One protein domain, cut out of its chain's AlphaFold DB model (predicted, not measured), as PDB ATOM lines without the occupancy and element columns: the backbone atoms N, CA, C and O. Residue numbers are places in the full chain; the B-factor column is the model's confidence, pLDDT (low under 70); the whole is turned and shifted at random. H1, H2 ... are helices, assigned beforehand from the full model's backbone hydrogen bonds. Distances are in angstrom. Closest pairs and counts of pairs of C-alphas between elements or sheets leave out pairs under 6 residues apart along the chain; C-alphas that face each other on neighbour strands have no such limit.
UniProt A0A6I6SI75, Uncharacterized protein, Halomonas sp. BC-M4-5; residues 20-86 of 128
ATOM      1  N   LEU A  20      14.570 -85.043 -22.644       43.16
ATOM      2  CA  LEU A  20      15.687 -85.852 -23.173       43.16
ATOM      3  C   LEU A  20      17.054 -85.141 -23.123       43.16
ATOM      4  O   LEU A  20      18.034 -85.625 -23.692       43.16
ATOM      5  N   ALA A  21      17.145 -84.007 -22.423       41.88
ATOM      6  CA  ALA A  21      18.307 -83.114 -22.446       41.88
ATOM      7  C   ALA A  21      19.680 -83.779 -22.162       41.88
ATOM      8  O   ALA A  21      20.638 -83.431 -22.852       41.88
ATOM      9  N   PRO A  22      19.836 -84.782 -21.268       43.22
ATOM     10  CA  PRO A  22      21.152 -85.386 -21.031       43.22
ATOM     11  C   PRO A  22      21.673 -86.263 -22.182       43.22
ATOM     12  O   PRO A  22      22.876 -86.486 -22.274       43.22
ATOM     13  N   LEU A  23      20.794 -86.755 -23.064       45.94
ATOM     14  CA  LEU A  23      21.171 -87.515 -24.268       45.94
ATOM     15  C   LEU A  23      21.242 -86.621 -25.517       45.94
ATOM     16  O   LEU A  23      21.814 -87.016 -26.532       45.94
ATOM     17  N   ALA A  24      20.674 -85.414 -25.445       43.50
ATOM     18  CA  ALA A  24      20.466 -84.538 -26.591       43.50
ATOM     19  C   ALA A  24      21.667 -83.645 -26.945       43.50
ATOM     20  O   ALA A  24      21.720 -83.121 -28.054       43.50
ATOM     21  N   HIS A  25      22.658 -83.480 -26.060       46.62
ATOM     22  CA  HIS A  25      23.720 -82.491 -26.291       46.62
ATOM     23  C   HIS A  25      24.687 -82.824 -27.450       46.62
ATOM     24  O   HIS A  25      25.400 -81.933 -27.900       46.62
ATOM     25  N   HIS A  26      24.655 -84.044 -28.010       49.31
ATOM     26  CA  HIS A  26      25.374 -84.405 -29.249       49.31
ATOM     27  C   HIS A  26      24.582 -85.385 -30.144       49.31
ATOM     28  O   HIS A  26      25.154 -86.312 -30.720       49.31
ATOM     29  N   ALA A  27      23.259 -85.220 -30.236       48.75
ATOM     30  CA  ALA A  27      22.328 -86.182 -30.841       48.75
ATOM     31  C   ALA A  27      22.339 -86.251 -32.384       48.75
ATOM     32  O   ALA A  27      21.302 -86.137 -33.031       48.75
ATOM     33  N   VAL A  28      23.495 -86.528 -32.987       56.00
ATOM     34  CA  VAL A  28      23.546 -87.172 -34.306       56.00
ATOM     35  C   VAL A  28      24.457 -88.388 -34.184       56.00
ATOM     36  O   VAL A  28      25.671 -88.319 -34.384       56.00
ATOM     37  N   ILE A  29      23.871 -89.521 -33.799       58.56
ATOM     38  CA  ILE A  29      24.533 -90.815 -33.955       58.56
ATOM     39  C   ILE A  29      24.428 -91.155 -35.441       58.56
ATOM     40  O   ILE A  29      23.360 -91.522 -35.923       58.56
ATOM     41  N   SER A  30      25.522 -90.978 -36.180       68.12
ATOM     42  CA  SER A  30      25.595 -91.473 -37.552       68.12
ATOM     43  C   SER A  30      25.529 -93.000 -37.561       68.12
ATOM     44  O   SER A  30      25.935 -93.654 -36.599       68.12
ATOM     45  N   GLU A  31      25.071 -93.577 -38.668       65.81
ATOM     46  CA  GLU A  31      25.012 -95.032 -38.848       65.81
ATOM     47  C   GLU A  31      26.373 -95.698 -38.586       65.81
ATOM     48  O   GLU A  31      26.460 -96.673 -37.845       65.81
ATOM     49  N   ALA A  32      27.458 -95.087 -39.072       71.62
ATOM     50  CA  ALA A  32      28.820 -95.552 -38.816       71.62
ATOM     51  C   ALA A  32      29.176 -95.573 -37.318       71.62
ATOM     52  O   ALA A  32      29.833 -96.497 -36.841       71.62
ATOM     53  N   ARG A  33      28.721 -94.572 -36.555       70.38
ATOM     54  CA  ARG A  33      28.967 -94.492 -35.111       70.38
ATOM     55  C   ARG A  33      28.123 -95.502 -34.334       70.38
ATOM     56  O   ARG A  33      28.609 -96.057 -33.351       70.38
ATOM     57  N   ALA A  34      26.894 -95.761 -34.779       66.50
ATOM     58  CA  ALA A  34      26.055 -96.821 -34.226       66.50
ATOM     59  C   ALA A  34      26.678 -98.205 -34.470       66.50
ATOM     60  O   ALA A  34      26.791 -98.985 -33.527       66.50
ATOM     61  N   ALA A  35      27.150 -98.477 -35.691       71.25
ATOM     62  CA  ALA A  35      27.822 -99.729 -36.041       71.25
ATOM     63  C   ALA A  35      29.071 -99.964 -35.177       71.25
ATOM     64  O   ALA A  35      29.168-100.983 -34.499       71.25
ATOM     65  N   GLN A  36      29.961 -98.970 -35.075       75.12
ATOM     66  CA  GLN A  36      31.155 -99.061 -34.223       75.12
ATOM     67  C   GLN A  36      30.824 -99.309 -32.746       75.12
ATOM     68  O   GLN A  36      31.534-100.037 -32.047       75.12
ATOM     69  N   TYR A  37      29.750 -98.696 -32.249       73.25
ATOM     70  CA  TYR A  37      29.296 -98.914 -30.883       73.25
ATOM     71  C   TYR A  37      28.794-100.351 -30.676       73.25
ATOM     72  O   TYR A  37      29.170-100.991 -29.694       73.25
ATOM     73  N   VAL A  38      28.009-100.881 -31.617       78.44
ATOM     74  CA  VAL A  38      27.529-102.273 -31.591       78.44
ATOM     75  C   VAL A  38      28.697-103.257 -31.637       78.44
ATOM     76  O   VAL A  38      28.750-104.154 -30.794       78.44
ATOM     77  N   ASP A  39      29.672-103.050 -32.521       85.06
ATOM     78  CA  ASP A  39      30.873-103.892 -32.616       85.06
ATOM     79  C   ASP A  39      31.656-103.900 -31.298       85.06
ATOM     80  O   ASP A  39      32.102-104.942 -30.811       85.06
ATOM     81  N   THR A  40      31.772-102.731 -30.662       78.31
ATOM     82  CA  THR A  40      32.428-102.593 -29.358       78.31
ATOM     83  C   THR A  40      31.689-103.388 -28.282       78.31
ATOM     84  O   THR A  40      32.319-104.109 -27.505       78.31
ATOM     85  N   LEU A  41      30.356-103.307 -28.237       74.12
ATOM     86  CA  LEU A  41      29.548-104.086 -27.297       74.12
ATOM     87  C   LEU A  41      29.698-105.592 -27.537       74.12
ATOM     88  O   LEU A  41      29.900-106.340 -26.580       74.12
ATOM     89  N   GLN A  42      29.662-106.037 -28.792       77.81
ATOM     90  CA  GLN A  42      29.863-107.444 -29.148       77.81
ATOM     91  C   GLN A  42      31.247-107.943 -28.718       77.81
ATOM     92  O   GLN A  42      31.355-109.015 -28.123       77.81
ATOM     93  N   ALA A  43      32.297-107.147 -28.928       86.25
ATOM     94  CA  ALA A  43      33.649-107.484 -28.490       86.25
ATOM     95  C   ALA A  43      33.757-107.606 -26.961       86.25
ATOM     96  O   ALA A  43      34.430-108.508 -26.456       86.25
ATOM     97  N   LEU A  44      33.082-106.734 -26.207       79.88
ATOM     98  CA  LEU A  44      33.026-106.817 -24.743       79.88
ATOM     99  C   LEU A  44      32.280-108.074 -24.275       79.88
ATOM    100  O   LEU A  44      32.735-108.740 -23.343       79.88
ATOM    101  N   VAL A  45      31.179-108.431 -24.939       77.31
ATOM    102  CA  VAL A  45      30.417-109.656 -24.652       77.31
ATOM    103  C   VAL A  45      31.257-110.902 -24.932       77.31
ATOM    104  O   VAL A  45      31.363-111.759 -24.055       77.31
ATOM    105  N   ALA A  46      31.904-110.977 -26.098       84.00
ATOM    106  CA  ALA A  46      32.755-112.103 -26.493       84.00
ATOM    107  C   ALA A  46      33.941-112.311 -25.537       84.00
ATOM    108  O   ALA A  46      34.375-113.435 -25.308       84.00
ATOM    109  N   ARG A  47      34.446-111.230 -24.936       88.25
ATOM    110  CA  ARG A  47      35.525-111.265 -23.935       88.25
ATOM    111  C   ARG A  47      35.032-111.524 -22.511       88.25
ATOM    112  O   ARG A  47      35.818-111.399 -21.575       88.25
ATOM    113  N   HIS A  48      33.743-111.819 -22.330       79.06
ATOM    114  CA  HIS A  48      33.089-111.933 -21.024       79.06
ATOM    115  C   HIS A  48      33.400-110.753 -20.096       79.06
ATOM    116  O   HIS A  48      33.491-110.903 -18.876       79.06
ATOM    117  N   TRP A  49      33.566-109.560 -20.672       83.06
ATOM    118  CA  TRP A  49      33.963-108.398 -19.905       83.06
ATOM    119  C   TRP A  49      32.861-108.033 -18.903       83.06
ATOM    120  O   TRP A  49      31.656-108.064 -19.188       83.06
ATOM    121  N   ARG A  50      33.290-107.712 -17.686       72.62
ATOM    122  CA  ARG A  50      32.453-107.237 -16.586       72.62
ATOM    123  C   ARG A  50      33.153-106.025 -15.995       72.62
ATOM    124  O   ARG A  50      34.369-106.043 -15.831       72.62
ATOM    125  N   ALA A  51      32.395-105.004 -15.607       70.06
ATOM    126  CA  ALA A  51      32.939-103.750 -15.085       70.06
ATOM    127  C   ALA A  51      33.659-103.874 -13.718       70.06
ATOM    128  O   ALA A  51      33.944-102.860 -13.084       70.06
ATOM    129  N   GLY A  52      33.909-105.093 -13.215       67.50
ATOM    130  CA  GLY A  52      34.558-105.385 -11.927       67.50
ATOM    131  C   GLY A  52      33.777-104.932 -10.687       67.50
ATOM    132  O   GLY A  52      34.062-105.373  -9.579       67.50
ATOM    133  N   LYS A  53      32.771-104.073 -10.862       65.00
ATOM    134  CA  LYS A  53      31.861-103.584  -9.835       65.00
ATOM    135  C   LYS A  53      30.454-104.008 -10.206       65.00
ATOM    136  O   LYS A  53      30.011-103.782 -11.333       65.00
ATOM    137  N   THR A  54      29.753-104.610  -9.253       57.78
ATOM    138  CA  THR A  54      28.318-104.824  -9.390       57.78
ATOM    139  C   THR A  54      27.640-103.459  -9.533       57.78
ATOM    140  O   THR A  54      28.039-102.493  -8.865       57.78
ATOM    141  N   PRO A  55      26.656-103.320 -10.439       61.53
ATOM    142  CA  PRO A  55      25.876-102.098 -10.520       61.53
ATOM    143  C   PRO A  55      25.305-101.777  -9.137       61.53
ATOM    144  O   PRO A  55      24.857-102.672  -8.417       61.53
ATOM    145  N   ARG A  56      25.347-100.499  -8.742       56.88
ATOM    146  CA  ARG A  56      24.834-100.085  -7.431       56.88
ATOM    147  C   ARG A  56      23.379-100.531  -7.305       56.88
ATOM    148  O   ARG A  56      22.608-100.348  -8.241       56.88
ATOM    149  N   ALA A  57      22.993-101.039  -6.137       55.41
ATOM    150  CA  ALA A  57      21.634-101.500  -5.857       55.41
ATOM    151  C   ALA A  57      20.547-100.463  -6.216       55.41
ATOM    152  O   ALA A  57      19.483-100.819  -6.712       55.41
ATOM    153  N   ALA A  58      20.861 -99.171  -6.056       51.91
ATOM    154  CA  ALA A  58      19.996 -98.052  -6.426       51.91
ATOM    155  C   ALA A  58      19.673 -97.951  -7.936       51.91
ATOM    156  O   ALA A  58      18.721 -97.275  -8.297       51.91
ATOM    157  N   LEU A  59      20.430 -98.626  -8.810       53.72
ATOM    158  CA  LEU A  59      20.139 -98.754 -10.245       53.72
ATOM    159  C   LEU A  59      19.208 -99.940 -10.557       53.72
ATOM    160  O   LEU A  59      19.077-100.332 -11.710       53.72
ATOM    161  N   GLY A  60      18.596-100.556  -9.539       55.72
ATOM    162  CA  GLY A  60      17.629-101.640  -9.716       55.72
ATOM    163  C   GLY A  60      18.241-103.023  -9.948       55.72
ATOM    164  O   GLY A  60      17.498-103.971 -10.163       55.72
ATOM    165  N   HIS A  61      19.565-103.181  -9.850       57.41
ATOM    166  CA  HIS A  61      20.240-104.460 -10.125       57.41
ATOM    167  C   HIS A  61      19.804-105.614  -9.210       57.41
ATOM    168  O   HIS A  61      19.713-106.748  -9.666       57.41
ATOM    169  N   ILE A  62      19.501-105.318  -7.943       64.62
ATOM    170  CA  ILE A  62      18.956-106.290  -6.980       64.62
ATOM    171  C   ILE A  62      17.425-106.180  -6.829       64.62
ATOM    172  O   ILE A  62      16.823-106.903  -6.043       64.62
ATOM    173  N   GLY A  63      16.790-105.262  -7.570       66.06
ATOM    174  CA  GLY A  63      15.370-104.927  -7.452       66.06
ATOM    175  C   GLY A  63      15.022-104.086  -6.214       66.06
ATOM    176  O   GLY A  63      15.625-104.208  -5.146       66.06
ATOM    177  N   PHE A  64      14.001-103.227  -6.329       71.69
ATOM    178  CA  PHE A  64      13.549-102.380  -5.212       71.69
ATOM    179  C   PHE A  64      13.036-103.208  -4.017       71.69
ATOM    180  O   PHE A  64      13.150-102.786  -2.866       71.69
ATOM    181  N   GLY A  65      12.537-104.422  -4.278       72.44
ATOM    182  CA  GLY A  65      12.093-105.363  -3.249       72.44
ATOM    183  C   GLY A  65      13.186-105.777  -2.255       72.44
ATOM    184  O   GLY A  65      12.865-105.986  -1.086       72.44
ATOM    185  N   ALA A  66      14.452-105.848  -2.681       71.44
ATOM    186  CA  ALA A  66      15.592-106.080  -1.790       71.44
ATOM    187  C   ALA A  66      16.057-104.769  -1.127       71.44
ATOM    188  O   ALA A  66      16.229-104.700   0.091       71.44
ATOM    189  N   VAL A  67      16.138-103.681  -1.904       74.81
ATOM    190  CA  VAL A  67      16.578-102.353  -1.428       74.81
ATOM    191  C   VAL A  67      15.712-101.816  -0.285       74.81
ATOM    192  O   VAL A  67      16.245-101.194   0.636       74.81
ATOM    193  N   ARG A  68      14.396-102.069  -0.308       73.75
ATOM    194  CA  ARG A  68      13.462-101.601   0.733       73.75
ATOM    195  C   ARG A  68      13.790-102.135   2.134       73.75
ATOM    196  O   ARG A  68      13.421-101.491   3.108       73.75
ATOM    197  N   ASN A  69      14.462-103.286   2.214       74.62
ATOM    198  CA  ASN A  69      14.801-103.967   3.465       74.62
ATOM    199  C   ASN A  69      16.282-103.800   3.843       74.62
ATOM    200  O   ASN A  69      16.623-103.823   5.019       74.62
ATOM    201  N   GLU A  70      17.170-103.634   2.861       75.56
ATOM    202  CA  GLU A  70      18.613-103.496   3.105       75.56
ATOM    203  C   GLU A  70      19.030-102.054   3.431       75.56
ATOM    204  O   GLU A  70      20.004-101.822   4.151       75.56
ATOM    205  N   SER A  71      18.293-101.060   2.927       80.62
ATOM    206  CA  SER A  71      18.592 -99.648   3.160       80.62
ATOM    207  C   SER A  71      17.750 -99.076   4.297       80.62
ATOM    208  O   SER A  71      16.584 -98.734   4.101       80.62
ATOM    209  N   ARG A  72      18.371 -98.850   5.465       83.12
ATOM    210  CA  ARG A  72      17.722 -98.189   6.621       83.12
ATOM    211  C   ARG A  72      17.136 -96.816   6.282       83.12
ATOM    212  O   ARG A  72      16.142 -96.406   6.873       83.12
ATOM    213  N   PHE A  73      17.747 -96.102   5.333       84.69
ATOM    214  CA  PHE A  73      17.225 -94.825   4.849       84.69
ATOM    215  C   PHE A  73      15.879 -95.009   4.137       84.69
ATOM    216  O   PHE A  73      14.911 -94.328   4.471       84.69
ATOM    217  N   VAL A  74      15.812 -95.941   3.180       81.31
ATOM    218  CA  VAL A  74      14.587 -96.218   2.412       81.31
ATOM    219  C   VAL A  74      13.515 -96.797   3.328       81.31
ATOM    220  O   VAL A  74      12.386 -96.312   3.326       81.31
ATOM    221  N   GLU A  75      13.880 -97.759   4.174       83.19
ATOM    222  CA  GLU A  75      12.981 -98.368   5.153       83.19
ATOM    223  C   GLU A  75      12.368 -97.316   6.091       83.19
ATOM    224  O   GLU A  75      11.151 -97.277   6.280       83.19
ATOM    225  N   GLY A  76      13.186 -96.412   6.640       86.06
ATOM    226  CA  GLY A  76      12.716 -95.348   7.528       86.06
ATOM    227  C   GLY A  76      11.747 -94.388   6.838       86.06
ATOM    228  O   GLY A  76      10.757 -93.967   7.438       86.06
ATOM    229  N   LYS A  77      11.985 -94.068   5.561       87.62
ATOM    230  CA  LYS A  77      11.085 -93.209   4.777       87.62
ATOM    231  C   LYS A  77       9.762 -93.896   4.431       87.62
ATOM    232  O   LYS A  77       8.733 -93.228   4.517       87.62
ATOM    233  N   LEU A  78       9.775 -95.196   4.130       85.12
ATOM    234  CA  LEU A  78       8.559 -95.994   3.917       85.12
ATOM    235  C   LEU A  78       7.745 -96.134   5.214       85.12
ATOM    236  O   LEU A  78       6.542 -95.896   5.215       85.12
ATOM    237  N   ARG A  79       8.391 -96.438   6.351       86.56
ATOM    238  CA  ARG A  79       7.714 -96.537   7.663       86.56
ATOM    239  C   ARG A  79       7.075 -95.219   8.092       86.56
ATOM    240  O   ARG A  79       5.975 -95.219   8.631       86.56
ATOM    241  N   ALA A  80       7.752 -94.104   7.831       91.00
ATOM    242  CA  ALA A  80       7.225 -92.768   8.090       91.00
ATOM    243  C   ALA A  80       6.150 -92.327   7.078       91.00
ATOM    244  O   ALA A  80       5.676 -91.202   7.179       91.00
ATOM    245  N   LYS A  81       5.793 -93.177   6.099       85.25
ATOM    246  CA  LYS A  81       4.870 -92.866   4.995       85.25
ATOM    247  C   LYS A  81       5.243 -91.597   4.223       85.25
ATOM    248  O   LYS A  81       4.389 -90.917   3.668       85.25
ATOM    249  N   ASN A  82       6.535 -91.270   4.193       86.38
ATOM    250  CA  ASN A  82       7.043 -90.171   3.378       86.38
ATOM    251  C   ASN A  82       7.139 -90.580   1.907       86.38
ATOM    252  O   ASN A  82       7.078 -89.717   1.038       86.38
ATOM    253  N   TYR A  83       7.312 -91.881   1.650       81.81
ATOM    254  CA  TYR A  83       7.302 -92.503   0.329       81.81
ATOM    255  C   TYR A  83       6.324 -93.672   0.332       81.81
ATOM    256  O   TYR A  83       6.179 -94.340   1.356       81.81
ATOM    257  N   ASP A  84       5.756 -93.955  -0.836       77.19
ATOM    258  CA  ASP A  84       5.006 -95.177  -1.101       77.19
ATOM    259  C   ASP A  84       5.731 -96.021  -2.145       77.19
ATOM    260  O   ASP A  84       6.316 -95.511  -3.105       77.19
ATOM    261  N   PHE A  85       5.704 -97.337  -1.939       74.00
ATOM    262  CA  PHE A  85       6.168 -98.271  -2.950       74.00
ATOM    263  C   PHE A  85       5.090 -98.432  -4.016       74.00
ATOM    264  O   PHE A  85       3.953 -98.781  -3.706       74.00
ATOM    265  N   VAL A  86       5.481 -98.230  -5.268       71.69
ATOM    266  CA  VAL A  86       4.618 -98.452  -6.421       71.69
ATOM    267  C   VAL A  86       5.273 -99.498  -7.307       71.69
ATOM    268  O   VAL A  86       6.403 -99.312  -7.763       71.69
TER     269      VAL A  86
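This is residues 20 to 86 of the 128 residues of an uncharacterized protein of Halomonas sp. BC-M4-5 (UniProt A0A6I6SI75). This is an open, strung-out chain with no packed core: the long helix H2 makes one end, a corner of two short helices, H3 and H4, makes the other, and the long stretch of residues 47 to 63 spans the gap between them. The small helix H1, residues 20 to 24, stands free before H2 and touches no helix. The printed part has 67 residues, with four named helices in the order H1, H2, H3, H4 and no named strand; the class is all helix, with 36 residues in named elements. The whole is extended, with a radius of gyration of the C-alphas of 18.7 A, and flat, spanning 52 by 32 by 17 A.

H1 is residues 20 to 24, beginning at C-alpha 20 (15.687, -85.852, -23.173). H2 is residues 31 to 46, 22.5 A from first to last C-alpha, with C-alpha 46 at (32.755, -112.103, -26.493). H3 is residues 64 to 70, 9.8 A long. H4 is residues 72 to 79, 10.2 A long, ending at C-alpha 79 (7.714, -96.537, 7.663).

H1 and H2 are apart, and H2 and H3 are apart. H3 and H4 touch only at the corner by their tight link; their closest C-alphas, those of Arg 68 and Glu 75, are 5.5 A apart. They run opposite ways at a steep tilt of 68 degrees, only just short of about perpendicular. Every O i to N i+4 pair is within hydrogen-bond range in H1, H2 and H4; in H3, 2 of 3 are.

The C-alphas of Ala 32 and Ala 80, the two farthest apart, are 51.7 A apart. The printed part has no cut. The link from H2 to H3 is long, with 17 residues. The pLDDT is under 70 at residues 20 to 31, residue 34 and residues 52 to 63.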